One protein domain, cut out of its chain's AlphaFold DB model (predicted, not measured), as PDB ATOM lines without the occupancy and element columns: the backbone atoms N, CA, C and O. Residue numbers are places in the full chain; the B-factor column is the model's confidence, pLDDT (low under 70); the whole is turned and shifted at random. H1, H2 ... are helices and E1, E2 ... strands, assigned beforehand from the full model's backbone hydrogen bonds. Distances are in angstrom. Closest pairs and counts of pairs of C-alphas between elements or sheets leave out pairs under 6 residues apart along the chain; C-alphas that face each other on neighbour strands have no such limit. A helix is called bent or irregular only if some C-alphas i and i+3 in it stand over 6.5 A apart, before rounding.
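AT A GLANCE: This is residues 20 to 215 of the 217 residues of an uncharacterized protein of Chloroflexi bacterium (UniProt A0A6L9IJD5). Picture an elongated, up-and-down bundle of six helices, in which H4 lies in the middle with H1 and H7 to one side and H5 and H6 to the other, while H8 packs on H7 and H1; up and down means that each of the six runs against the one before it in the chain. At one end of the bundle, a tiny ribbon of two antiparallel strands, E1 and E2, packs on the last turns of H7, and the short helices H2 and H3 lie toward the same end. The printed part has 196 residues, with eight named helices and two named strands in the order H1 E1 H2 H3 H4 H5 H6 H7 E2 H8, and its class is mostly helix. It is compact, with a radius of gyration of the C-alphas of 17.5 A, and spans 60 by 37 by 29 A.

IN THESE COORDINATES: Start at the sheet: find E1 at residues 38 to 40, with C-alpha 38 at (10.071, 7.185, 44.257), and its neighbour E2 at residues 182 to 184. On either side of E2 in the chain are the two longest helices by residues: H7, residues 149 to 176, measures 40.2 A from first to last C-alpha, and H8, residues 186 to 213, measures 41.9 A and ends with C-alpha 213 at (49.614, 1.609, 68.646). H1, residues 20 to 34, begins with C-alpha 20 at (34.269, -11.039, 47.962) and covers 21.2 A. H2 is at residues 49 to 58 and H3 at residues 60 to 63. H4, residues 70 to 89, covers 27.9 A, H5, residues 92 to 108, 23.9 A, and H6, residues 121 to 142, 31.2 A. Look for a kink of 29 degrees in H4 near residue 77; H4 is irregular, but only just, with C-alphas 75 and 78 6.7 A apart, and H5 is irregular, with C-alphas 93 and 96 8.4 A apart.

HOW THE PARTS SIT: Between E1 and E2, N 39 and O 183 are 2.9 A apart and N 183 and O 39 2.9 A, both within hydrogen-bond range. Step from E2 to H7, where the closest C-alphas, Arg 176 and Thr 182, are 6.6 A apart. H7 touches H8, closest at C-alphas Ala 154 and Gly 199, 4.2 A, at a shallow tilt of 21 degrees, opposite ways. H7 also touches H4, the hub, which touches five helices; their closest C-alphas are Ile 85 and Ala 153, 4.6 A. H4 and H6 touch and run the same way, closest at C-alphas Ala 87 and Gly 140, 4.7 A. With residues 79 to 87 alone, H4 touches H5, and the two form a helical hairpin; their closest C-alphas, Ala 83 and Val 102, are 4.9 A apart. H5 and H6 form another, at a shallow tilt of 5 degrees, with C-alphas Ser 106 and Ala 130 closest at 4.5 A. H1 touches H4, closest at C-alphas Met 26 and Ile 82, 6.8 A. H8 touches H1 with residues 186 to 194 alone, the C-alphas of Phe 32 and Gly 187 being closest at 4.5 A. H2 touches H4, closest at C-alphas Ala 53 and Thr 72, 4.3 A. H3 touches no helix but is near H4, the C-alphas of Val 62 and Val 71 being 7.5 A apart. Among the pairs that stay apart are H1 and H6, and H5 and H8. Every O i to N i+4 pair is within hydrogen-bond range in H1, H2, H6 and H7; the counts are 13 of 16 in H4, 10 of 13 in H5 and 22 of 24 in H8, and H3 is too short for such a pair.

THE WHOLE: Look at C-alphas Ser 42 and Gln 215, the two farthest apart, at 62.3 A. The printed part has no cut. Its long link is the one from H5 to H6, residues 109 to 120. The mean pLDDT of the printed part is 92.4, and it is under 70 at residues 42 to 45 and 116 to 118.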
ATOM      1  N   GLY A  20      35.601 -10.567  48.344       86.88
ATOM      2  CA  GLY A  20      34.269 -11.039  47.962       86.88
ATOM      3  C   GLY A  20      33.142 -10.284  48.671       86.88
ATOM      4  O   GLY A  20      32.223  -9.815  48.011       86.88
ATOM      5  N   THR A  21      33.244 -10.074  49.987       90.00
ATOM      6  CA  THR A  21      32.267  -9.275  50.744       90.00
ATOM      7  C   THR A  21      32.195  -7.832  50.243       90.00
ATOM      8  O   THR A  21      31.103  -7.296  50.105       90.00
ATOM      9  N   LEU A  22      33.337  -7.199  49.953       88.38
ATOM     10  CA  LEU A  22      33.344  -5.816  49.464       88.38
ATOM     11  C   LEU A  22      32.728  -5.707  48.065       88.38
ATOM     12  O   LEU A  22      31.907  -4.828  47.844       88.38
ATOM     13  N   VAL A  23      33.069  -6.620  47.152       89.94
ATOM     14  CA  VAL A  23      32.467  -6.685  45.809       89.94
ATOM     15  C   VAL A  23      30.958  -6.857  45.900       89.94
ATOM     16  O   VAL A  23      30.229  -6.112  45.255       89.94
ATOM     17  N   LEU A  24      30.490  -7.792  46.731       94.12
ATOM     18  CA  LEU A  24      29.063  -8.026  46.933       94.12
ATOM     19  C   LEU A  24      28.357  -6.771  47.452       94.12
ATOM     20  O   LEU A  24      27.309  -6.401  46.937       94.12
ATOM     21  N   ILE A  25      28.947  -6.087  48.435       93.69
ATOM     22  CA  ILE A  25      28.406  -4.836  48.973       93.69
ATOM     23  C   ILE A  25      28.345  -3.748  47.891       93.69
ATOM     24  O   ILE A  25      27.343  -3.048  47.802       93.69
ATOM     25  N   MET A  26      29.381  -3.598  47.060       92.94
ATOM     26  CA  MET A  26      29.380  -2.608  45.975       92.94
ATOM     27  C   MET A  26      28.347  -2.945  44.896       92.94
ATOM     28  O   MET A  26      27.642  -2.054  44.435       92.94
ATOM     29  N   ALA A  27      28.203  -4.223  44.541       95.56
ATOM     30  CA  ALA A  27      27.171  -4.674  43.615       95.56
ATOM     31  C   ALA A  27      25.767  -4.390  44.168       95.56
ATOM     32  O   ALA A  27      24.944  -3.801  43.473       95.56
ATOM     33  N   LEU A  28      25.511  -4.723  45.438       97.81
ATOM     34  CA  LEU A  28      24.248  -4.407  46.108       97.81
ATOM     35  C   LEU A  28      23.988  -2.899  46.173       97.81
ATOM     36  O   LEU A  28      22.854  -2.478  45.975       97.81
ATOM     37  N   ALA A  29      25.019  -2.082  46.403       97.56
ATOM     38  CA  ALA A  29      24.880  -0.630  46.412       97.56
ATOM     39  C   ALA A  29      24.432  -0.094  45.044       97.56
ATOM     40  O   ALA A  29      23.517   0.720  44.985       97.56
ATOM     41  N   LEU A  30      25.016  -0.589  43.948       97.44
ATOM     42  CA  LEU A  30      24.588  -0.226  42.594       97.44
ATOM     43  C   LEU A  30      23.160  -0.708  42.302       97.44
ATOM     44  O   LEU A  30      22.366   0.056  41.768       97.44
ATOM     45  N   VAL A  31      22.803  -1.926  42.721       97.75
ATOM     46  CA  VAL A  31      21.429  -2.438  42.594       97.75
ATOM     47  C   VAL A  31      20.442  -1.534  43.331       97.75
ATOM     48  O   VAL A  31      19.477  -1.078  42.731       97.75
ATOM     49  N   PHE A  32      20.682  -1.217  44.605       98.38
ATOM     50  CA  PHE A  32      19.788  -0.356  45.390       98.38
ATOM     51  C   PHE A  32      19.734   1.086  44.875       98.38
ATOM     52  O   PHE A  32      18.693   1.735  44.972       98.38
ATOM     53  N   TYR A  33      20.824   1.576  44.290       98.06
ATOM     54  CA  TYR A  33      20.848   2.865  43.609       98.06
ATOM     55  C   TYR A  33      19.955   2.881  42.354       98.06
ATOM     56  O   TYR A  33      19.281   3.878  42.095       98.06
ATOM     57  N   SER A  34      19.910   1.771  41.611       96.88
ATOM     58  CA  SER A  34      19.073   1.602  40.414       96.88
ATOM     59  C   SER A  34      17.627   1.192  40.704       96.88
ATOM     60  O   SER A  34      16.769   1.361  39.842       96.88
ATOM     61  N   LEU A  35      17.331   0.642  41.887       96.88
ATOM     62  CA  LEU A  35      15.957   0.340  42.295       96.88
ATOM     63  C   LEU A  35      15.125   1.624  42.443       96.88
ATOM     64  O   LEU A  35      15.697   2.694  42.625       96.88
ATOM     65  N   PRO A  36      13.782   1.538  42.438       96.75
ATOM     66  CA  PRO A  36      12.928   2.713  42.573       96.75
ATOM     67  C   PRO A  36      13.143   3.417  43.917       96.75
ATOM     68  O   PRO A  36      13.068   2.789  44.979       96.75
ATOM     69  N   TRP A  37      13.396   4.725  43.869       97.38
ATOM     70  CA  TRP A  37      13.451   5.596  45.048       97.38
ATOM     71  C   TRP A  37      12.112   6.270  45.288       97.38
ATOM     72  O   TRP A  37      11.681   6.388  46.430       97.38
ATOM     73  N   VAL A  38      11.431   6.656  44.212       95.44
ATOM     74  CA  VAL A  38      10.071   7.185  44.257       95.44
ATOM     75  C   VAL A  38       9.222   6.380  43.285       95.44
ATOM     76  O   VAL A  38       9.598   6.176  42.130       95.44
ATOM     77  N   VAL A  39       8.084   5.900  43.772       94.88
ATOM     78  CA  VAL A  39       7.089   5.164  42.991       94.88
ATOM     79  C   VAL A  39       5.897   6.085  42.781       94.88
ATOM     80  O   VAL A  39       5.436   6.717  43.733       94.88
ATOM     81  N   THR A  40       5.390   6.166  41.551       90.44
ATOM     82  CA  THR A  40       4.175   6.931  41.241       90.44
ATOM     83  C   THR A  40       3.128   6.038  40.597       90.44
ATOM     84  O   THR A  40       3.465   5.143  39.829       90.44
ATOM     85  N   ALA A  41       1.851   6.249  40.928       82.31
ATOM     86  CA  ALA A  41       0.762   5.418  40.400       82.31
ATOM     87  C   ALA A  41       0.444   5.720  38.923       82.31
ATOM     88  O   ALA A  41      -0.095   4.878  38.212       82.31
ATOM     89  N   SER A  42       0.760   6.936  38.478       68.44
ATOM     90  CA  SER A  42       0.363   7.494  37.184       68.44
ATOM     91  C   SER A  42       1.462   7.462  36.122       68.44
ATOM     92  O   SER A  42       1.180   7.778  34.968       68.44
ATOM     93  N   ALA A  43       2.685   7.049  36.460       55.31
ATOM     94  CA  ALA A  43       3.759   6.902  35.489       55.31
ATOM     95  C   ALA A  43       4.226   5.446  35.415       55.31
ATOM     96  O   ALA A  43       4.530   4.822  36.426       55.31
ATOM     97  N   SER A  44       4.417   4.931  34.198       65.94
ATOM     98  CA  SER A  44       5.211   3.717  33.952       65.94
ATOM     99  C   SER A  44       6.688   3.867  34.369       65.94
ATOM    100  O   SER A  44       7.479   2.942  34.204       65.94
ATOM    101  N   LEU A  45       7.072   5.044  34.874       62.53
ATOM    102  CA  LEU A  45       8.401   5.416  35.328       62.53
ATOM    103  C   LEU A  45       8.512   5.190  36.837       62.53
ATOM    104  O   LEU A  45       8.166   6.044  37.652       62.53
ATOM    105  N   ASN A  46       9.042   4.030  37.204       83.69
ATOM    106  CA  ASN A  46       9.653   3.856  38.511       83.69
ATOM    107  C   ASN A  46      11.052   4.472  38.456       83.69
ATOM    108  O   ASN A  46      11.930   3.929  37.790       83.69
ATOM    109  N   LEU A  47      11.245   5.614  39.115       90.44
ATOM    110  CA  LEU A  47      12.487   6.377  39.003       90.44
ATOM    111  C   LEU A  47      13.514   5.881  40.027       90.44
ATOM    112  O   LEU A  47      13.318   6.004  41.244       90.44
ATOM    113  N   GLY A  48      14.623   5.333  39.527       95.94
ATOM    114  CA  GLY A  48      15.843   5.169  40.316       95.94
ATOM    115  C   GLY A  48      16.482   6.522  40.633       95.94
ATOM    116  O   GLY A  48      16.054   7.558  40.124       95.94
ATOM    117  N   ALA A  49      17.528   6.541  41.463       97.19
ATOM    118  CA  ALA A  49      18.174   7.800  41.854       97.19
ATOM    119  C   ALA A  49      18.692   8.607  40.656       97.19
ATOM    120  O   ALA A  49      18.515   9.823  40.608       97.19
ATOM    121  N   TYR A  50      19.318   7.931  39.688       96.69
ATOM    122  CA  TYR A  50      19.870   8.596  38.509       96.69
ATOM    123  C   TYR A  50      18.770   9.165  37.611       96.69
ATOM    124  O   TYR A  50      18.829  10.339  37.258       96.69
ATOM    125  N   ASP A  51      17.743   8.369  37.309       95.38
ATOM    126  CA  ASP A  51      16.622   8.805  36.471       95.38
ATOM    127  C   ASP A  51      15.857   9.960  37.125       95.38
ATOM    128  O   ASP A  51      15.497  10.928  36.461       95.38
ATOM    129  N   LEU A  52      15.668   9.904  38.449       95.88
ATOM    130  CA  LEU A  52      15.063  10.991  39.211       95.88
ATOM    131  C   LEU A  52      15.924  12.261  39.171       95.88
ATOM    132  O   LEU A  52      15.383  13.359  39.059       95.88
ATOM    133  N   ALA A  53      17.253  12.131  39.229       97.19
ATOM    134  CA  ALA A  53      18.172  13.260  39.121       97.19
ATOM    135  C   ALA A  53      18.128  13.905  37.729       97.19
ATOM    136  O   ALA A  53      18.094  15.135  37.625       97.19
ATOM    137  N   GLU A  54      18.111  13.076  36.680       94.81
ATOM    138  CA  GLU A  54      17.986  13.484  35.279       94.81
ATOM    139  C   GLU A  54      16.676  14.246  35.070       94.81
ATOM    140  O   GLU A  54      16.688  15.400  34.637       94.81
ATOM    141  N   TRP A  55      15.558  13.647  35.486       94.44
ATOM    142  CA  TRP A  55      14.232  14.245  35.390       94.44
ATOM    143  C   TRP A  55      14.145  15.569  36.160       94.44
ATOM    144  O   TRP A  55      13.729  16.586  35.601       94.44
ATOM    145  N   ALA A  56      14.629  15.600  37.407       95.50
ATOM    146  CA  ALA A  56      14.653  16.813  38.221       95.50
ATOM    147  C   ALA A  56      15.473  17.934  37.561       95.50
ATOM    148  O   ALA A  56      15.105  19.103  37.652       95.50
ATOM    149  N   SER A  57      16.551  17.594  36.846       95.38
ATOM    150  CA  SER A  57      17.416  18.577  36.181       95.38
ATOM    151  C   SER A  57      16.773  19.268  34.975       95.38
ATOM    152  O   SER A  57      17.225  20.346  34.564       95.38
ATOM    153  N   LEU A  58      15.718  18.679  34.404       93.75
ATOM    154  CA  LEU A  58      14.949  19.265  33.304       93.75
ATOM    155  C   LEU A  58      13.914  20.277  33.807       93.75
ATOM    156  O   LEU A  58      13.517  21.168  33.056       93.75
ATOM    157  N   HIS A  59      13.499  20.184  35.073       92.75
ATOM    158  CA  HIS A  59      12.397  20.986  35.583       92.75
ATOM    159  C   HIS A  59      12.813  22.445  35.889       92.75
ATOM    160  O   HIS A  59      13.731  22.666  36.691       92.75
ATOM    161  N   PRO A  60      12.115  23.472  35.350       92.19
ATOM    162  CA  PRO A  60      12.471  24.881  35.558       92.19
ATOM    163  C   PRO A  60      12.528  25.304  37.031       92.19
ATOM    164  O   PRO A  60      13.452  26.007  37.431       92.19
ATOM    165  N   ALA A  61      11.595  24.823  37.861       91.38
ATOM    166  CA  ALA A  61      11.578  25.133  39.296       91.38
ATOM    167  C   ALA A  61      12.837  24.638  40.036       91.38
ATOM    168  O   ALA A  61      13.347  25.321  40.919       91.38
ATOM    169  N   VAL A  62      13.388  23.483  39.645       93.38
ATOM    170  CA  VAL A  62      14.620  22.942  40.243       93.38
ATOM    171  C   VAL A  62      15.839  23.724  39.749       93.38
ATOM    172  O   VAL A  62      16.770  23.976  40.516       93.38
ATOM    173  N   ARG A  63      15.825  24.180  38.492       93.19
ATOM    174  CA  ARG A  63      16.868  25.057  37.936       93.19
ATOM    175  C   ARG A  63      16.895  26.443  38.580       93.19
ATOM    176  O   ARG A  63      17.972  27.007  38.722       93.19
ATOM    177  N   ALA A  64      15.736  26.961  38.980       92.31
ATOM    178  CA  ALA A  64      15.598  28.250  39.656       92.31
ATOM    179  C   ALA A  64      15.814  28.180  41.182       92.31
ATOM    180  O   ALA A  64      15.777  29.210  41.853       92.31
ATOM    181  N   SER A  65      16.023  26.985  41.748       91.56
ATOM    182  CA  SER A  65      16.263  26.824  43.186       91.56
ATOM    183  C   SER A  65      17.590  27.457  43.629       91.56
ATOM    184  O   SER A  65      18.499  27.671  42.830       91.56
ATOM    185  N   THR A  66      17.706  27.776  44.920       91.12
ATOM    186  CA  THR A  66      18.939  28.299  45.526       91.12
ATOM    187  C   THR A  66      19.352  27.383  46.684       91.12
ATOM    188  O   THR A  66      18.668  27.387  47.707       91.12
ATOM    189  N   PRO A  67      20.440  26.592  46.568       91.62
ATOM    190  CA  PRO A  67      21.346  26.485  45.418       91.62
ATOM    191  C   PRO A  67      20.729  25.715  44.230       91.62
ATOM    192  O   PRO A  67      19.963  24.775  44.452       91.62
ATOM    193  N   PRO A  68      21.078  26.069  42.976       92.38
ATOM    194  CA  PRO A  68      20.478  25.466  41.790       92.38
ATOM    195  C   PRO A  68      20.839  23.986  41.674       92.38
ATOM    196  O   PRO A  68      21.977  23.588  41.930       92.38
ATOM    197  N   LEU A  69      19.872  23.172  41.237       95.19
ATOM    198  CA  LEU A  69      20.052  21.731  41.008       95.19
ATOM    199  C   LEU A  69      20.512  20.949  42.253       95.19
ATOM    200  O   LEU A  69      21.185  19.924  42.129       95.19
ATOM    201  N   LEU A  70      20.150  21.404  43.460       96.81
ATOM    202  CA  LEU A  70      20.509  20.712  44.702       96.81
ATOM    203  C   LEU A  70      19.991  19.268  44.730       96.81
ATOM    204  O   LEU A  70      20.731  18.352  45.078       96.81
ATOM    205  N   VAL A  71      18.733  19.059  44.332       97.00
ATOM    206  CA  VAL A  71      18.105  17.727  44.314       97.00
ATOM    207  C   VAL A  71      18.895  16.778  43.409       97.00
ATOM    208  O   VAL A  71      19.273  15.685  43.824       97.00
ATOM    209  N   THR A  72      19.224  17.235  42.201       97.12
ATOM    210  CA  THR A  72      20.016  16.496  41.215       97.12
ATOM    211  C   THR A  72      21.417  16.153  41.736       97.12
ATOM    212  O   THR A  72      21.860  15.011  41.597       97.12
ATOM    213  N   PHE A  73      22.097  17.103  42.385       97.81
ATOM    214  CA  PHE A  73      23.405  16.875  43.004       97.81
ATOM    215  C   PHE A  73      23.351  15.771  44.056       97.81
ATOM    216  O   PHE A  73      24.123  14.812  44.006       97.81
ATOM    217  N   VAL A  74      22.425  15.910  45.009       98.12
ATOM    218  CA  VAL A  74      22.311  15.008  46.155       98.12
ATOM    219  C   VAL A  74      21.941  13.598  45.702       98.12
ATOM    220  O   VAL A  74      22.479  12.639  46.245       98.12
ATOM    221  N   LEU A  75      21.097  13.452  44.678       98.00
ATOM    222  CA  LEU A  75      20.728  12.147  44.125       98.00
ATOM    223  C   LEU A  75      21.888  11.432  43.417       98.00
ATOM    224  O   LEU A  75      21.938  10.207  43.443       98.00
ATOM    225  N   ARG A  76      22.842  12.164  42.824       98.31
ATOM    226  CA  ARG A  76      24.022  11.578  42.155       98.31
ATOM    227  C   ARG A  76      25.207  11.347  43.097       98.31
ATOM    228  O   ARG A  76      26.045  10.483  42.836       98.31
ATOM    229  N   LEU A  77      25.279  12.081  44.207       98.44
ATOM    230  CA  LEU A  77      26.355  11.978  45.196       98.44
ATOM    231  C   LEU A  77      26.596  10.546  45.743       98.44
ATOM    232  O   LEU A  77      27.765  10.183  45.903       98.44
ATOM    233  N   PRO A  78      25.577   9.683  45.959       98.69
ATOM    234  CA  PRO A  78      25.777   8.288  46.343       98.69
ATOM    235  C   PRO A  78      26.723   7.507  45.425       98.69
ATOM    236  O   PRO A  78      27.516   6.713  45.930       98.69
ATOM    237  N   LEU A  79      26.715   7.751  44.109       98.31
ATOM    238  CA  LEU A  79      27.651   7.098  43.186       98.31
ATOM    239  C   LEU A  79      29.099   7.480  43.496       98.31
ATOM    240  O   LEU A  79      29.959   6.607  43.597       98.31
ATOM    241  N   VAL A  80      29.370   8.765  43.740       98.50
ATOM    242  CA  VAL A  80      30.705   9.226  44.149       98.50
ATOM    243  C   VAL A  80      31.128   8.539  45.449       98.50
ATOM    244  O   VAL A  80      32.249   8.040  45.549       98.50
ATOM    245  N   CYS A  81      30.222   8.428  46.423       98.56
ATOM    246  CA  CYS A  81      30.482   7.729  47.682       98.56
ATOM    247  C   CYS A  81      30.802   6.239  47.481       98.56
ATOM    248  O   CYS A  81      31.724   5.732  48.123       98.56
ATOM    249  N   ILE A  82      30.114   5.543  46.567       98.19
ATOM    250  CA  ILE A  82      30.439   4.154  46.192       98.19
ATOM    251  C   ILE A  82      31.858   4.082  45.609       98.19
ATOM    252  O   ILE A  82      32.638   3.219  46.017       98.19
ATOM    253  N   ALA A  83      32.237   5.017  44.731       97.88
ATOM    254  CA  ALA A  83      33.589   5.096  44.171       97.88
ATOM    255  C   ALA A  83      34.654   5.283  45.267       97.88
ATOM    256  O   ALA A  83      35.661   4.572  45.286       97.88
ATOM    257  N   VAL A  84      34.411   6.185  46.224       97.19
ATOM    258  CA  VAL A  84      35.301   6.433  47.371       97.19
ATOM    259  C   VAL A  84      35.444   5.179  48.238       97.19
ATOM    260  O   VAL A  84      36.562   4.764  48.554       97.19
ATOM    261  N   ILE A  85      34.339   4.523  48.596       96.38
ATOM    262  CA  ILE A  85      34.371   3.291  49.398       96.38
ATOM    263  C   ILE A  85      35.108   2.180  48.646       96.38
ATOM    264  O   ILE A  85      35.938   1.492  49.240       96.38
ATOM    265  N   GLY A  86      34.861   2.026  47.343       95.69
ATOM    266  CA  GLY A  86      35.575   1.077  46.493       95.69
ATOM    267  C   GLY A  86      37.080   1.352  46.466       95.69
ATOM    268  O   GLY A  86      37.877   0.437  46.678       95.69
ATOM    269  N   ALA A  87      37.479   2.612  46.291       96.06
ATOM    270  CA  ALA A  87      38.877   3.024  46.197       96.06
ATOM    271  C   ALA A  87      39.657   2.838  47.506       96.06
ATOM    272  O   ALA A  87      40.775   2.317  47.497       96.06
ATOM    273  N   PHE A  88      39.081   3.240  48.640       94.81
ATOM    274  CA  PHE A  88      39.754   3.189  49.943       94.81
ATOM    275  C   PHE A  88      39.544   1.864  50.686       94.81
ATOM    276  O   PHE A  88      40.431   1.425  51.426       94.81
ATOM    277  N   GLY A  89      38.410   1.199  50.466       92.00
ATOM    278  CA  GLY A  89      38.056  -0.073  51.092       92.00
ATOM    279  C   GLY A  89      38.711  -1.292  50.441       92.00
ATOM    280  O   GLY A  89      38.932  -2.298  51.119       92.00
ATOM    281  N   THR A  90      39.066  -1.209  49.156       92.06
ATOM    282  CA  THR A  90      39.708  -2.316  48.435       92.06
ATOM    283  C   THR A  90      41.183  -2.464  48.834       92.06
ATOM    284  O   THR A  90      41.911  -1.464  48.907       92.06
ATOM    285  N   PRO A  91      41.663  -3.698  49.100       89.56
ATOM    286  CA  PRO A  91      43.073  -3.948  49.372       89.56
ATOM    287  C   PRO A  91      43.955  -3.649  48.158       89.56
ATOM    288  O   PRO A  91      43.582  -3.876  47.008       89.56
ATOM    289  N   ILE A  92      45.184  -3.216  48.440       88.00
ATOM    290  CA  ILE A  92      46.174  -2.791  47.438       88.00
ATOM    291  C   ILE A  92      46.524  -3.895  46.424       88.00
ATOM    292  O   ILE A  92      46.816  -3.621  45.264       88.00
ATOM    293  N   THR A  93      46.427  -5.160  46.841       87.50
ATOM    294  CA  THR A  93      46.659  -6.345  46.004       87.50
ATOM    295  C   THR A  93      45.597  -6.532  44.921       87.50
ATOM    296  O   THR A  93      45.796  -7.313  43.999       87.50
ATOM    297  N   ARG A  94      44.466  -5.821  45.009       91.44
ATOM    298  CA  ARG A  94      43.352  -5.883  44.052       91.44
ATOM    299  C   ARG A  94      42.973  -4.502  43.518       91.44
ATOM    300  O   ARG A  94      41.810  -4.234  43.244       91.44
ATOM    301  N   ARG A  95      43.969  -3.627  43.344       92.75
ATOM    302  CA  ARG A  95      43.806  -2.272  42.784       92.75
ATOM    303  C   ARG A  95      43.048  -2.235  41.458       92.75
ATOM    304  O   ARG A  95      42.299  -1.295  41.245       92.75
ATOM    305  N   TRP A  96      43.202  -3.244  40.600       95.00
ATOM    306  CA  TRP A  96      42.487  -3.318  39.321       95.00
ATOM    307  C   TRP A  96      40.962  -3.267  39.506       95.00
ATOM    308  O   TRP A  96      40.280  -2.568  38.771       95.00
ATOM    309  N   LEU A  97      40.430  -3.931  40.537       93.06
ATOM    310  CA  LEU A  97      39.002  -3.917  40.839       93.06
ATOM    311  C   LEU A  97      38.554  -2.522  41.287       93.06
ATOM    312  O   LEU A  97      37.511  -2.038  40.863       93.06
ATOM    313  N   ALA A  98      39.359  -1.863  42.121       94.19
ATOM    314  CA  ALA A  98      39.086  -0.496  42.542       94.19
ATOM    315  C   ALA A  98      39.127   0.483  41.356       94.19
ATOM    316  O   ALA A  98      38.276   1.361  41.275       94.19
ATOM    317  N   LEU A  99      40.058   0.296  40.412       96.50
ATOM    318  CA  LEU A  99      40.109   1.060  39.162       96.50
ATOM    319  C   LEU A  99      38.864   0.839  38.304       96.50
ATOM    320  O   LEU A  99      38.331   1.812  37.784       96.50
ATOM    321  N   LEU A 100      38.374  -0.398  38.186       96.44
ATOM    322  CA  LEU A 100      37.137  -0.681  37.453       96.44
ATOM    323  C   LEU A 100      35.925   0.001  38.096       96.44
ATOM    324  O   LEU A 100      35.113   0.577  37.382       96.44
ATOM    325  N   ILE A 101      35.819  -0.024  39.427       95.50
ATOM    326  CA  ILE A 101      34.723   0.638  40.151       95.50
ATOM    327  C   ILE A 101      34.793   2.156  39.956       95.50
ATOM    328  O   ILE A 101      33.803   2.768  39.568       95.50
ATOM    329  N   VAL A 102      35.959   2.762  40.202       97.50
ATOM    330  CA  VAL A 102      36.161   4.212  40.061       97.50
ATOM    331  C   VAL A 102      35.931   4.647  38.617       97.50
ATOM    332  O   VAL A 102      35.140   5.552  38.379       97.50
ATOM    333  N   GLY A 103      36.565   3.978  37.654       97.88
ATOM    334  CA  GLY A 103      36.429   4.290  36.234       97.88
ATOM    335  C   GLY A 103      34.997   4.111  35.739       97.88
ATOM    336  O   GLY A 103      34.466   5.010  35.095       97.88
ATOM    337  N   GLY A 104      34.340   3.004  36.096       97.62
ATOM    338  CA  GLY A 104      32.949   2.745  35.725       97.62
ATOM    339  C   GLY A 104      31.988   3.802  36.268       97.62
ATOM    340  O   GLY A 104      31.150   4.303  35.526       97.62
ATOM    341  N   ILE A 105      32.148   4.202  37.533       97.69
ATOM    342  CA  ILE A 105      31.328   5.258  38.143       97.69
ATOM    343  C   ILE A 105      31.616   6.627  37.521       97.69
ATOM    344  O   ILE A 105      30.682   7.369  37.235       97.69
ATOM    345  N   SER A 106      32.883   6.970  37.284       97.19
ATOM    346  CA  SER A 106      33.245   8.229  36.629       97.19
ATOM    347  C   SER A 106      32.683   8.325  35.213       97.19
ATOM    348  O   SER A 106      32.212   9.390  34.832       97.19
ATOM    349  N   VAL A 107      32.682   7.222  34.456       96.56
ATOM    350  CA  VAL A 107      32.051   7.159  33.129       96.56
ATOM    351  C   VAL A 107      30.530   7.271  33.238       96.56
ATOM    352  O   VAL A 107      29.935   8.033  32.489       96.56
ATOM    353  N   ALA A 108      29.900   6.581  34.192       95.44
ATOM    354  CA  ALA A 108      28.454   6.677  34.417       95.44
ATOM    355  C   ALA A 108      28.004   8.089  34.840       95.44
ATOM    356  O   ALA A 108      26.876   8.489  34.577       95.44
ATOM    357  N   LEU A 109      28.885   8.846  35.497       96.06
ATOM    358  CA  LEU A 109      28.659  10.240  35.864       96.06
ATOM    359  C   LEU A 109      29.075  11.222  34.767       96.06
ATOM    360  O   LEU A 109      28.906  12.417  34.970       96.06
ATOM    361  N   LEU A 110      29.630  10.791  33.635       94.44
ATOM    362  CA  LEU A 110      30.080  11.722  32.606       94.44
ATOM    363  C   LEU A 110      28.862  12.338  31.896       94.44
ATOM    364  O   LEU A 110      27.959  11.597  31.503       94.44
ATOM    365  N   PRO A 111      28.795  13.672  31.731       90.94
ATOM    366  CA  PRO A 111      27.729  14.266  30.935       90.94
ATOM    367  C   PRO A 111      27.861  13.829  29.463       90.94
ATOM    368  O   PRO A 111      28.981  13.618  28.988       90.94
ATOM    369  N   PRO A 112      26.745  13.731  28.714       85.31
ATOM    370  CA  PRO A 112      26.786  13.392  27.288       85.31
ATOM    371  C   PRO A 112      27.551  14.449  26.474       85.31
ATOM    372  O   PRO A 112      28.224  14.140  25.492       85.31
ATOM    373  N   GLU A 113      27.500  15.702  26.923       85.38
ATOM    374  CA  GLU A 113      28.339  16.794  26.442       85.38
ATOM    375  C   GLU A 113      29.708  16.699  27.138       85.38
ATOM    376  O   GLU A 113      29.882  17.193  28.250       85.38
ATOM    377  N   LEU A 114      30.688  16.042  26.504       70.81
ATOM    378  CA  LEU A 114      32.016  15.777  27.091       70.81
ATOM    379  C   LEU A 114      32.765  17.033  27.573       70.81
ATOM    380  O   LEU A 114      33.657  16.936  28.416       70.81
ATOM    381  N   LEU A 115      32.423  18.205  27.036       72.44
ATOM    382  CA  LEU A 115      32.983  19.489  27.430       72.44
ATOM    383  C   LEU A 115      31.851  20.389  27.948       72.44
ATOM    384  O   LEU A 115      30.911  20.650  27.197       72.44
ATOM    385  N   PRO A 116      31.933  20.908  29.188       65.31
ATOM    386  CA  PRO A 116      30.905  21.766  29.786       65.31
ATOM    387  C   PRO A 116      30.936  23.205  29.227       65.31
ATOM    388  O   PRO A 116      30.909  24.184  29.971       65.31
ATOM    389  N   THR A 117      31.025  23.351  27.906       63.88
ATOM    390  CA  THR A 117      31.130  24.632  27.192       63.88
ATOM    391  C   THR A 117      29.771  25.270  26.900       63.88
ATOM    392  O   THR A 117      29.712  26.436  26.524       63.88
ATOM    393  N   THR A 118      28.671  24.544  27.112       65.69
ATOM    394  CA  THR A 118      27.301  24.943  26.740       65.69
ATOM    395  C   THR A 118      26.587  25.809  27.783       65.69
ATOM    396  O   THR A 118      25.422  26.152  27.608       65.69
ATOM    397  N   GLY A 119      27.248  26.172  28.890       79.62
ATOM    398  CA  GLY A 119      26.635  26.968  29.962       79.62
ATOM    399  C   GLY A 119      25.513  26.249  30.723       79.62
ATOM    400  O   GLY A 119      24.840  26.876  31.535       79.62
ATOM    401  N   ASN A 120      25.306  24.946  30.489       88.69
ATOM    402  CA  ASN A 120      24.302  24.146  31.184       88.69
ATOM    403  C   ASN A 120      24.786  23.786  32.607       88.69
ATOM    404  O   ASN A 120      25.730  22.995  32.744       88.69
ATOM    405  N   PRO A 121      24.132  24.291  33.676       90.88
ATOM    406  CA  PRO A 121      24.556  24.020  35.049       90.88
ATOM    407  C   PRO A 121      24.515  22.528  35.411       90.88
ATOM    408  O   PRO A 121      25.323  22.070  36.218       90.88
ATOM    409  N   ASN A 122      23.622  21.747  34.788       92.88
ATOM    410  CA  ASN A 122      23.536  20.304  35.018       92.88
ATOM    411  C   ASN A 122      24.787  19.580  34.502       92.88
ATOM    412  O   ASN A 122      25.389  18.808  35.245       92.88
ATOM    413  N   SER A 123      25.218  19.878  33.269       92.25
ATOM    414  CA  SER A 123      26.422  19.287  32.670       92.25
ATOM    415  C   SER A 123      27.674  19.626  33.488       92.25
ATOM    416  O   SER A 123      28.508  18.758  33.734       92.25
ATOM    417  N   GLN A 124      27.786  20.868  33.977       92.75
ATOM    418  CA  GLN A 124      28.891  21.307  34.841       92.75
ATOM    419  C   GLN A 124      28.914  20.563  36.181       92.75
ATOM    420  O   GLN A 124      29.961  20.066  36.600       92.75
ATOM    421  N   GLN A 125      27.761  20.457  36.844       94.12
ATOM    422  CA  GLN A 125      27.632  19.755  38.120       94.12
ATOM    423  C   GLN A 125      27.953  18.263  37.973       94.12
ATOM    424  O   GLN A 125      28.682  17.690  38.784       94.12
ATOM    425  N   GLN A 126      27.439  17.638  36.916       95.12
ATOM    426  CA  GLN A 126      27.671  16.237  36.608       95.12
ATOM    427  C   GLN A 126      29.151  15.964  36.281       95.12
ATOM    428  O   GLN A 126      29.747  15.051  36.856       95.12
ATOM    429  N   PHE A 127      29.789  16.819  35.475       94.94
ATOM    430  CA  PHE A 127      31.229  16.758  35.214       94.94
ATOM    431  C   PHE A 127      32.061  16.897  36.497       94.94
ATOM    432  O   PHE A 127      32.997  16.128  36.717       94.94
ATOM    433  N   ALA A 128      31.704  17.833  37.383       95.69
ATOM    434  CA  ALA A 128      32.391  18.018  38.659       95.69
ATOM    435  C   ALA A 128      32.288  16.776  39.561       95.69
ATOM    436  O   ALA A 128      33.280  16.387  40.182       95.69
ATOM    437  N   LEU A 129      31.128  16.112  39.606       97.31
ATOM    438  CA  LEU A 129      30.952  14.846  40.326       97.31
ATOM    439  C   LEU A 129      31.793  13.718  39.711       97.31
ATOM    440  O   LEU A 129      32.471  13.000  40.450       97.31
ATOM    441  N   ALA A 130      31.804  13.588  38.381       97.19
ATOM    442  CA  ALA A 130      32.611  12.592  37.672       97.19
ATOM    443  C   ALA A 130      34.114  12.778  37.937       97.19
ATOM    444  O   ALA A 130      34.818  11.816  38.263       97.19
ATOM    445  N   LEU A 131      34.586  14.027  37.859       96.88
ATOM    446  CA  LEU A 131      35.967  14.403  38.148       96.88
ATOM    447  C   LEU A 131      36.312  14.159  39.620       96.88
ATOM    448  O   LEU A 131      37.379  13.626  39.917       96.88
ATOM    449  N   THR A 132      35.403  14.483  40.541       98.06
ATOM    450  CA  THR A 132      35.584  14.218  41.975       98.06
ATOM    451  C   THR A 132      35.730  12.722  42.236       98.06
ATOM    452  O   THR A 132      36.681  12.310  42.904       98.06
ATOM    453  N   ALA A 133      34.844  11.892  41.672       98.06
ATOM    454  CA  ALA A 133      34.935  10.438  41.775       98.06
ATOM    455  C   ALA A 133      36.271   9.917  41.225       98.06
ATOM    456  O   ALA A 133      36.916   9.090  41.872       98.06
ATOM    457  N   LEU A 134      36.721  10.451  40.084       97.94
ATOM    458  CA  LEU A 134      37.963  10.037  39.440       97.94
ATOM    459  C   LEU A 134      39.193  10.424  40.267       97.94
ATOM    460  O   LEU A 134      40.036   9.574  40.536       97.94
ATOM    461  N   VAL A 135      39.300  11.685  40.689       97.88
ATOM    462  CA  VAL A 135      40.467  12.212  41.414       97.88
ATOM    463  C   VAL A 135      40.561  11.592  42.802       97.88
ATOM    464  O   VAL A 135      41.596  11.028  43.160       97.88
ATOM    465  N   VAL A 136      39.476  11.633  43.580       97.19
ATOM    466  CA  VAL A 136      39.459  11.055  44.931       97.19
ATOM    467  C   VAL A 136      39.631   9.535  44.859       97.19
ATOM    468  O   VAL A 136      40.367   8.952  45.659       97.19
ATOM    469  N   GLY A 137      39.017   8.893  43.863       96.56
ATOM    470  CA  GLY A 137      39.189   7.474  43.584       96.56
ATOM    471  C   GLY A 137      40.633   7.115  43.228       96.56
ATOM    472  O   GLY A 137      41.188   6.192  43.819       96.56
ATOM    473  N   ALA A 138      41.289   7.866  42.341       96.56
ATOM    474  CA  ALA A 138      42.689   7.660  41.969       96.56
ATOM    475  C   ALA A 138      43.632   7.813  43.172       96.56
ATOM    476  O   ALA A 138      44.507   6.965  43.382       96.56
ATOM    477  N   VAL A 139      43.405   8.821  44.025       96.25
ATOM    478  CA  VAL A 139      44.118   8.965  45.305       96.25
ATOM    479  C   VAL A 139      43.900   7.720  46.168       96.25
ATOM    480  O   VAL A 139      44.866   7.129  46.657       96.25
ATOM    481  N   GLY A 140      42.661   7.240  46.289       95.19
ATOM    482  CA  GLY A 140      42.351   6.017  47.028       95.19
ATOM    483  C   GLY A 140      43.022   4.765  46.458       95.19
ATOM    484  O   GLY A 140      43.581   3.971  47.215       95.19
ATOM    485  N   VAL A 141      43.069   4.593  45.141       95.38
ATOM    486  CA  VAL A 141      43.729   3.447  44.494       95.38
ATOM    487  C   VAL A 141      45.253   3.505  44.647       95.38
ATOM    488  O   VAL A 141      45.897   2.470  44.863       95.38
ATOM    489  N   SER A 142      45.842   4.704  44.589       95.12
ATOM    490  CA  SER A 142      47.295   4.903  44.684       95.12
ATOM    491  C   SER A 142      47.882   4.378  46.001       95.12
ATOM    492  O   SER A 142      49.033   3.950  46.046       95.12
ATOM    493  N   GLY A 143      47.080   4.309  47.067       90.31
ATOM    494  CA  GLY A 143      47.531   3.883  48.393       90.31
ATOM    495  C   GLY A 143      48.069   5.022  49.263       90.31
ATOM    496  O   GLY A 143      48.448   4.769  50.408       90.31
ATOM    497  N   ILE A 144      48.054   6.262  48.762       89.38
ATOM    498  CA  ILE A 144      48.337   7.461  49.558       89.38
ATOM    499  C   ILE A 144      47.366   7.506  50.754       89.38
ATOM    500  O   ILE A 144      46.182   7.195  50.631       89.38
ATOM    501  N   GLY A 145      47.883   7.822  51.948       77.50
ATOM    502  CA  GLY A 145      47.080   7.855  53.179       77.50
ATOM    503  C   GLY A 145      46.804   6.479  53.806       77.50
ATOM    504  O   GLY A 145      45.793   6.304  54.485       77.50
ATOM    505  N   GLY A 146      47.694   5.497  53.610       79.88
ATOM    506  CA  GLY A 146      47.538   4.093  54.032       79.88
ATOM    507  C   GLY A 146      46.975   3.846  55.444       79.88
ATOM    508  O   GLY A 146      46.186   2.917  55.627       79.88
ATOM    509  N   ARG A 147      47.309   4.694  56.429       83.38
ATOM    510  CA  ARG A 147      46.797   4.595  57.812       83.38
ATOM    511  C   ARG A 147      45.333   5.044  57.960       83.38
ATOM    512  O   ARG A 147      44.609   4.460  58.758       83.38
ATOM    513  N   GLY A 148      44.881   6.015  57.165       89.44
ATOM    514  CA  GLY A 148      43.544   6.623  57.243       89.44
ATOM    515  C   GLY A 148      42.490   6.013  56.315       89.44
ATOM    516  O   GLY A 148      41.331   6.417  56.365       89.44
ATOM    517  N   ARG A 149      42.847   5.023  55.484       91.94
ATOM    518  CA  ARG A 149      41.949   4.444  54.461       91.94
ATOM    519  C   ARG A 149      40.596   3.991  55.013       91.94
ATOM    520  O   ARG A 149      39.568   4.245  54.399       91.94
ATOM    521  N   GLY A 150      40.601   3.337  56.177       90.94
ATOM    522  CA  GLY A 150      39.368   2.898  56.834       90.94
ATOM    523  C   GLY A 150      38.486   4.073  57.259       90.94
ATOM    524  O   GLY A 150      37.285   4.040  57.023       90.94
ATOM    525  N   GLY A 151      39.084   5.136  57.806       92.31
ATOM    526  CA  GLY A 151      38.364   6.360  58.166       92.31
ATOM    527  C   GLY A 151      37.765   7.066  56.949       92.31
ATOM    528  O   GLY A 151      36.603   7.450  56.985       92.31
ATOM    529  N   LEU A 152      38.509   7.156  55.841       94.50
ATOM    530  CA  LEU A 152      38.018   7.757  54.593       94.50
ATOM    531  C   LEU A 152      36.878   6.947  53.959       94.50
ATOM    532  O   LEU A 152      35.896   7.530  53.507       94.50
ATOM    533  N   ALA A 153      36.959   5.612  53.976       94.69
ATOM    534  CA  ALA A 153      35.855   4.758  53.536       94.69
ATOM    535  C   ALA A 153      34.619   4.908  54.443       94.69
ATOM    536  O   ALA A 153      33.498   4.977  53.942       94.69
ATOM    537  N   ALA A 154      34.810   5.006  55.764       95.12
ATOM    538  CA  ALA A 154      33.720   5.251  56.710       95.12
ATOM    539  C   ALA A 154      33.064   6.622  56.490       95.12
ATOM    540  O   ALA A 154      31.839   6.719  56.506       95.12
ATOM    541  N   LEU A 155      33.863   7.661  56.232       95.88
ATOM    542  CA  LEU A 155      33.373   8.997  55.904       95.88
ATOM    543  C   LEU A 155      32.581   8.993  54.591       95.88
ATOM    544  O   LEU A 155      31.474   9.520  54.549       95.88
ATOM    545  N   GLY A 156      33.105   8.349  53.543       97.25
ATOM    546  CA  GLY A 156      32.392   8.180  52.276       97.25
ATOM    547  C   GLY A 156      31.045   7.477  52.459       97.25
ATOM    548  O   GLY A 156      30.050   7.905  51.883       97.25
ATOM    549  N   ALA A 157      30.989   6.459  53.321       97.75
ATOM    550  CA  ALA A 157      29.748   5.777  53.668       97.75
ATOM    551  C   ALA A 157      28.776   6.677  54.447       97.75
ATOM    552  O   ALA A 157      27.597   6.718  54.116       97.75
ATOM    553  N   LEU A 158      29.250   7.448  55.427       98.00
ATOM    554  CA  LEU A 158      28.406   8.391  56.168       98.00
ATOM    555  C   LEU A 158      27.787   9.450  55.244       98.00
ATOM    556  O   LEU A 158      26.580   9.686  55.301       98.00
ATOM    557  N   ILE A 159      28.599  10.043  54.362       98.38
ATOM    558  CA  ILE A 159      28.133  11.017  53.367       98.38
ATOM    559  C   ILE A 159      27.134  10.355  52.412       98.38
ATOM    560  O   ILE A 159      26.087  10.932  52.145       98.38
ATOM    561  N   GLY A 160      27.409   9.131  51.951       98.44
ATOM    562  CA  GLY A 160      26.507   8.382  51.074       98.44
ATOM    563  C   GLY A 160      25.154   8.084  51.723       98.44
ATOM    564  O   GLY A 160      24.118   8.234  51.075       98.44
ATOM    565  N   ALA A 161      25.140   7.719  53.010       98.50
ATOM    566  CA  ALA A 161      23.910   7.503  53.770       98.50
ATOM    567  C   ALA A 161      23.090   8.795  53.881       98.50
ATOM    568  O   ALA A 161      21.904   8.799  53.556       98.50
ATOM    569  N   ALA A 162      23.734   9.897  54.280       98.44
ATOM    570  CA  ALA A 162      23.090  11.202  54.379       98.44
ATOM    571  C   ALA A 162      22.548  11.668  53.019       98.44
ATOM    572  O   ALA A 162      21.386  12.047  52.923       98.44
ATOM    573  N   ALA A 163      23.351  11.564  51.957       98.50
ATOM    574  CA  ALA A 163      22.947  11.919  50.602       98.50
ATOM    575  C   ALA A 163      21.754  11.085  50.122       98.50
ATOM    576  O   ALA A 163      20.838  11.623  49.511       98.50
ATOM    577  N   SER A 164      21.717   9.792  50.452       98.44
ATOM    578  CA  SER A 164      20.598   8.925  50.073       98.44
ATOM    579  C   SER A 164      19.301   9.326  50.777       98.44
ATOM    580  O   SER A 164      18.264   9.435  50.132       98.44
ATOM    581  N   LEU A 165      19.353   9.611  52.082       98.38
ATOM    582  CA  LEU A 165      18.177  10.042  52.845       98.38
ATOM    583  C   LEU A 165      17.687  11.431  52.417       98.38
ATOM    584  O   LEU A 165      16.492  11.619  52.203       98.38
ATOM    585  N   ILE A 166      18.604  12.390  52.254       98.44
ATOM    586  CA  ILE A 166      18.273  13.754  51.818       98.44
ATOM    587  C   ILE A 166      17.743  13.731  50.380       98.44
ATOM    588  O   ILE A 166      16.729  14.357  50.097       98.44
ATOM    589  N   GLY A 167      18.383  12.984  49.477       97.94
ATOM    590  CA  GLY A 167      17.951  12.856  48.084       97.94
ATOM    591  C   GLY A 167      16.574  12.213  47.963       97.94
ATOM    592  O   GLY A 167      15.749  12.684  47.187       97.94
ATOM    593  N   LEU A 168      16.291  11.193  48.777       97.94
ATOM    594  CA  LEU A 168      14.974  10.565  48.849       97.94
ATOM    595  C   LEU A 168      13.895  11.538  49.345       97.94
ATOM    596  O   LEU A 168      12.817  11.598  48.752       97.94
ATOM    597  N   ALA A 169      14.185  12.308  50.398       97.94
ATOM    598  CA  ALA A 169      13.269  13.320  50.923       97.94
ATOM    599  C   ALA A 169      12.984  14.404  49.871       97.94
ATOM    600  O   ALA A 169      11.833  14.596  49.486       97.94
ATOM    601  N   LEU A 170      14.035  15.016  49.318       97.00
ATOM    602  CA  LEU A 170      13.925  16.052  48.290       97.00
ATOM    603  C   LEU A 170      13.221  15.552  47.024       97.00
ATOM    604  O   LEU A 170      12.404  16.264  46.450       97.00
ATOM    605  N   GLY A 171      13.527  14.330  46.583       95.81
ATOM    606  CA  GLY A 171      12.894  13.716  45.420       95.81
ATOM    607  C   GLY A 171      11.405  13.450  45.638       95.81
ATOM    608  O   GLY A 171      10.597  13.704  44.749       95.81
ATOM    609  N   THR A 172      11.026  12.992  46.832       96.00
ATOM    610  CA  THR A 172       9.615  12.766  47.180       96.00
ATOM    611  C   THR A 172       8.852  14.086  47.270       96.00
ATOM    612  O   THR A 172       7.766  14.201  46.707       96.00
ATOM    613  N   ASP A 173       9.426  15.093  47.930       95.88
ATOM    614  CA  ASP A 173       8.809  16.415  48.070       95.88
ATOM    615  C   ASP A 173       8.663  17.120  46.719       95.88
ATOM    616  O   ASP A 173       7.628  17.725  46.454       95.88
ATOM    617  N   LEU A 174       9.648  16.968  45.826       94.44
ATOM    618  CA  LEU A 174       9.564  17.468  44.457       94.44
ATOM    619  C   LEU A 174       8.364  16.865  43.719       94.44
ATOM    620  O   LEU A 174       7.579  17.598  43.129       94.44
ATOM    621  N   MET A 175       8.194  15.543  43.781       93.88
ATOM    622  CA  MET A 175       7.089  14.864  43.099       93.88
ATOM    623  C   MET A 175       5.725  15.212  43.713       93.88
ATOM    624  O   MET A 175       4.749  15.380  42.983       93.88
ATOM    625  N   ARG A 176       5.658  15.386  45.040       93.62
ATOM    626  CA  ARG A 176       4.459  15.892  45.730       93.62
ATOM    627  C   ARG A 176       4.118  17.323  45.332       93.62
ATOM    628  O   ARG A 176       2.944  17.631  45.200       93.62
ATOM    629  N   GLY A 177       5.121  18.170  45.103       93.50
ATOM    630  CA  GLY A 177       4.927  19.537  44.613       93.50
ATOM    631  C   GLY A 177       4.280  19.621  43.225       93.50
ATOM    632  O   GLY A 177       3.792  20.683  42.855       93.50
ATOM    633  N   PHE A 178       4.248  18.513  42.478       90.69
ATOM    634  CA  PHE A 178       3.529  18.379  41.207       90.69
ATOM    635  C   PHE A 178       2.191  17.648  41.331       90.69
ATOM    636  O   PHE A 178       1.651  17.203  40.319       90.69
ATOM    637  N   ASP A 179       1.686  17.467  42.553       92.62
ATOM    638  CA  ASP A 179       0.446  16.742  42.844       92.62
ATOM    639  C   ASP A 179       0.430  15.303  42.291       92.62
ATOM    640  O   ASP A 179      -0.622  14.722  42.012       92.62
ATOM    641  N   LEU A 180       1.611  14.687  42.144       89.31
ATOM    642  CA  LEU A 180       1.720  13.297  41.714       89.31
ATOM    643  C   LEU A 180       1.531  12.359  42.919       89.31
ATOM    644  O   LEU A 180       2.194  12.534  43.951       89.31
ATOM    645  N   PRO A 181       0.675  11.321  42.813       90.38
ATOM    646  CA  PRO A 181       0.530  10.317  43.859       90.38
ATOM    647  C   PRO A 181       1.848   9.556  44.003       90.38
ATOM    648  O   PRO A 181       2.272   8.847  43.088       90.38
ATOM    649  N   THR A 182       2.505   9.731  45.147       93.19
ATOM    650  CA  THR A 182       3.884   9.292  45.385       93.19
ATOM    651  C   THR A 182       3.975   8.376  46.593       93.19
ATOM    652  O   THR A 182       3.407   8.641  47.653       93.19
ATOM    653  N   ALA A 183       4.745   7.304  46.442       94.81
ATOM    654  CA  ALA A 183       5.152   6.420  47.519       94.81
ATOM    655  C   ALA A 183       6.680   6.330  47.568       94.81
ATOM    656  O   ALA A 183       7.363   6.401  46.541       94.81
ATOM    657  N   VAL A 184       7.218   6.160  48.775       96.38
ATOM    658  CA  VAL A 184       8.652   5.942  48.982       96.38
ATOM    659  C   VAL A 184       9.019   4.554  48.461       96.38
ATOM    660  O   VAL A 184       8.469   3.547  48.904       96.38
ATOM    661  N   GLY A 185       9.952   4.506  47.517       95.56
ATOM    662  CA  GLY A 185      10.528   3.274  47.003       95.56
ATOM    663  C   GLY A 185      11.608   2.708  47.930       95.56
ATOM    664  O   GLY A 185      12.236   3.418  48.717       95.56
ATOM    665  N   GLY A 186      11.844   1.399  47.832       96.19
ATOM    666  CA  GLY A 186      12.798   0.701  48.697       96.19
ATOM    667  C   GLY A 186      14.271   1.006  48.400       96.19
ATOM    668  O   GLY A 186      15.107   0.802  49.279       96.19
ATOM    669  N   GLY A 187      14.603   1.501  47.200       97.44
ATOM    670  CA  GLY A 187      15.988   1.674  46.745       97.44
ATOM    671  C   GLY A 187      16.801   2.619  47.631       97.44
ATOM    672  O   GLY A 187      17.837   2.227  48.170       97.44
ATOM    673  N   GLY A 188      16.297   3.836  47.859       97.19
ATOM    674  CA  GLY A 188      16.998   4.847  48.657       97.19
ATOM    675  C   GLY A 188      17.164   4.455  50.125       97.19
ATOM    676  O   GLY A 188      18.242   4.625  50.696       97.19
ATOM    677  N   VAL A 189      16.128   3.856  50.724       98.06
ATOM    678  CA  VAL A 189      16.166   3.379  52.117       98.06
ATOM    679  C   VAL A 189      17.162   2.227  52.273       98.06
ATOM    680  O   VAL A 189      17.993   2.244  53.185       98.06
ATOM    681  N   ALA A 190      17.124   1.246  51.367       98.44
ATOM    682  CA  ALA A 190      18.043   0.112  51.384       98.44
ATOM    683  C   ALA A 190      19.497   0.557  51.171       98.44
ATOM    684  O   ALA A 190      20.396   0.083  51.873       98.44
ATOM    685  N   LEU A 191      19.737   1.509  50.260       98.56
ATOM    686  CA  LEU A 191      21.067   2.063  50.023       98.56
ATOM    687  C   LEU A 191      21.600   2.819  51.249       98.56
ATOM    688  O   LEU A 191      22.745   2.604  51.646       98.56
ATOM    689  N   ALA A 192      20.772   3.647  51.892       98.44
ATOM    690  CA  ALA A 192      21.146   4.349  53.119       98.44
ATOM    691  C   ALA A 192      21.510   3.369  54.248       98.44
ATOM    692  O   ALA A 192      22.544   3.527  54.905       98.44
ATOM    693  N   GLY A 193      20.706   2.316  54.434       98.31
ATOM    694  CA  GLY A 193      20.987   1.248  55.395       98.31
ATOM    695  C   GLY A 193      22.303   0.525  55.097       98.31
ATOM    696  O   GLY A 193      23.119   0.315  55.998       98.31
ATOM    697  N   LEU A 194      22.560   0.210  53.823       98.25
ATOM    698  CA  LEU A 194      23.804  -0.422  53.389       98.25
ATOM    699  C   LEU A 194      25.022   0.468  53.669       98.25
ATOM    700  O   LEU A 194      26.014  -0.013  54.219       98.25
ATOM    701  N   PHE A 195      24.944   1.766  53.373       98.31
ATOM    702  CA  PHE A 195      25.993   2.718  53.733       98.31
ATOM    703  C   PHE A 195      26.221   2.790  55.247       98.31
ATOM    704  O   PHE A 195      27.372   2.766  55.690       98.31
ATOM    705  N   GLY A 196      25.159   2.793  56.057       97.25
ATOM    706  CA  GLY A 196      25.274   2.734  57.516       97.25
ATOM    707  C   GLY A 196      26.058   1.505  57.993       97.25
ATOM    708  O   GLY A 196      26.997   1.625  58.784       97.25
ATOM    709  N   LEU A 197      25.750   0.324  57.445       96.06
ATOM    710  CA  LEU A 197      26.462  -0.922  57.753       96.06
ATOM    711  C   LEU A 197      27.946  -0.860  57.358       96.06
ATOM    712  O   LEU A 197      28.815  -1.282  58.131       96.06
ATOM    713  N   ILE A 198      28.248  -0.311  56.178       94.94
ATOM    714  CA  ILE A 198      29.624  -0.098  55.709       94.94
ATOM    715  C   ILE A 198      30.374   0.833  56.669       94.94
ATOM    716  O   ILE A 198      31.475   0.495  57.115       94.94
ATOM    717  N   GLY A 199      29.772   1.971  57.019       94.44
ATOM    718  CA  GLY A 199      30.357   2.976  57.904       94.44
ATOM    719  C   GLY A 199      30.713   2.402  59.273       94.44
ATOM    720  O   GLY A 199      31.862   2.506  59.703       94.44
ATOM    721  N   VAL A 200      29.774   1.697  59.916       93.88
ATOM    722  CA  VAL A 200      30.002   1.034  61.214       93.88
ATOM    723  C   VAL A 200      31.145   0.024  61.126       93.88
ATOM    724  O   VAL A 200      32.002  -0.033  62.015       93.88
ATOM    725  N   ARG A 201      31.196  -0.771  60.053       91.88
ATOM    726  CA  ARG A 201      32.243  -1.781  59.872       91.88
ATOM    727  C   ARG A 201      33.627  -1.143  59.747       91.88
ATOM    728  O   ARG A 201      34.561  -1.582  60.422       91.88
ATOM    729  N   PHE A 202      33.772  -0.116  58.911       90.50
ATOM    730  CA  PHE A 202      35.055   0.563  58.722       90.50
ATOM    731  C   PHE A 202      35.480   1.375  59.954       90.50
ATOM    732  O   PHE A 202      36.659   1.335  60.310       90.50
ATOM    733  N   ALA A 203      34.543   2.022  60.654       89.62
ATOM    734  CA  ALA A 203      34.815   2.755  61.892       89.62
ATOM    735  C   ALA A 203      35.359   1.836  62.998       89.62
ATOM    736  O   ALA A 203      36.391   2.130  63.601       89.62
ATOM    737  N   ARG A 204      34.742   0.662  63.204       90.00
ATOM    738  CA  ARG A 204      35.248  -0.348  64.154       90.00
ATOM    739  C   ARG A 204      36.663  -0.810  63.800       90.00
ATOM    740  O   ARG A 204      37.507  -0.951  64.681       90.00
ATOM    741  N   GLY A 205      36.936  -1.013  62.510       85.19
ATOM    742  CA  GLY A 205      38.265  -1.386  62.023       85.19
ATOM    743  C   GLY A 205      39.322  -0.282  62.168       85.19
ATOM    744  O   GLY A 205      40.512  -0.595  62.206       85.19
ATOM    745  N   ALA A 206      38.915   0.989  62.238       83.56
ATOM    746  CA  ALA A 206      39.810   2.115  62.498       83.56
ATOM    747  C   ALA A 206      40.149   2.229  63.995       83.56
ATOM    748  O   ALA A 206      41.327   2.275  64.341       83.56
ATOM    749  N   LEU A 207      39.141   2.158  64.874       85.81
ATOM    750  CA  LEU A 207      39.313   2.246  66.333       85.81
ATOM    751  C   LEU A 207      40.184   1.117  66.908       85.81
ATOM    752  O   LEU A 207      40.978   1.335  67.817       85.81
ATOM    753  N   ARG A 208      40.095  -0.095  66.347       84.62
ATOM    754  CA  ARG A 208      40.958  -1.220  66.756       84.62
ATOM    755  C   ARG A 208      42.439  -0.998  66.445       84.62
ATOM    756  O   ARG A 208      43.287  -1.621  67.072       84.62
ATOM    757  N   ARG A 209      42.773  -0.167  65.452       79.88
ATOM    758  CA  ARG A 209      44.175   0.097  65.091       79.88
ATOM    759  C   ARG A 209      44.808   1.140  65.992       79.88
ATOM    760  O   ARG A 209      45.984   0.992  66.294       79.88
ATOM    761  N   SER A 210      44.051   2.152  66.418       81.31
ATOM    762  CA  SER A 210      44.560   3.156  67.357       81.31
ATOM    763  C   SER A 210      44.914   2.518  68.700       81.31
ATOM    764  O   SER A 210      46.026   2.704  69.169       81.31
ATOM    765  N   SER A 211      44.059   1.635  69.230       80.69
ATOM    766  CA  SER A 211      44.309   0.980  70.524       80.69
ATOM    767  C   SER A 211      45.557   0.088  70.562       80.69
ATOM    768  O   SER A 211      46.102  -0.152  71.632       80.69
ATOM    769  N   VAL A 212      45.996  -0.451  69.419       79.25
ATOM    770  CA  VAL A 212      47.199  -1.303  69.349       79.25
ATOM    771  C   VAL A 212      48.477  -0.464  69.328       79.25
ATOM    772  O   VAL A 212      49.484  -0.891  69.884       79.25
ATOM    773  N   VAL A 213      48.447   0.715  68.701       80.50
ATOM    774  CA  VAL A 213      49.614   1.609  68.646       80.50
ATOM    775  C   VAL A 213      49.965   2.103  70.050       80.50
ATOM    776  O   VAL A 213      51.134   2.050  70.425       80.50
ATOM    777  N   ASP A 214      48.952   2.450  70.846       79.94
ATOM    778  CA  ASP A 214      49.118   2.969  72.210       79.94
ATOM    779  C   ASP A 214      49.701   1.943  73.203       79.94
ATOM    780  O   ASP A 214      50.225   2.327  74.239       79.94
ATOM    781  N   GLN A 215      49.647   0.638  72.905       75.12
ATOM    782  CA  GLN A 215      50.226  -0.415  73.760       75.12
ATOM    783  C   GLN A 215      51.691  -0.740  73.433       75.12
ATOM    784  O   GLN A 215      52.306  -1.558  74.116       75.12
TER     785      GLN A 215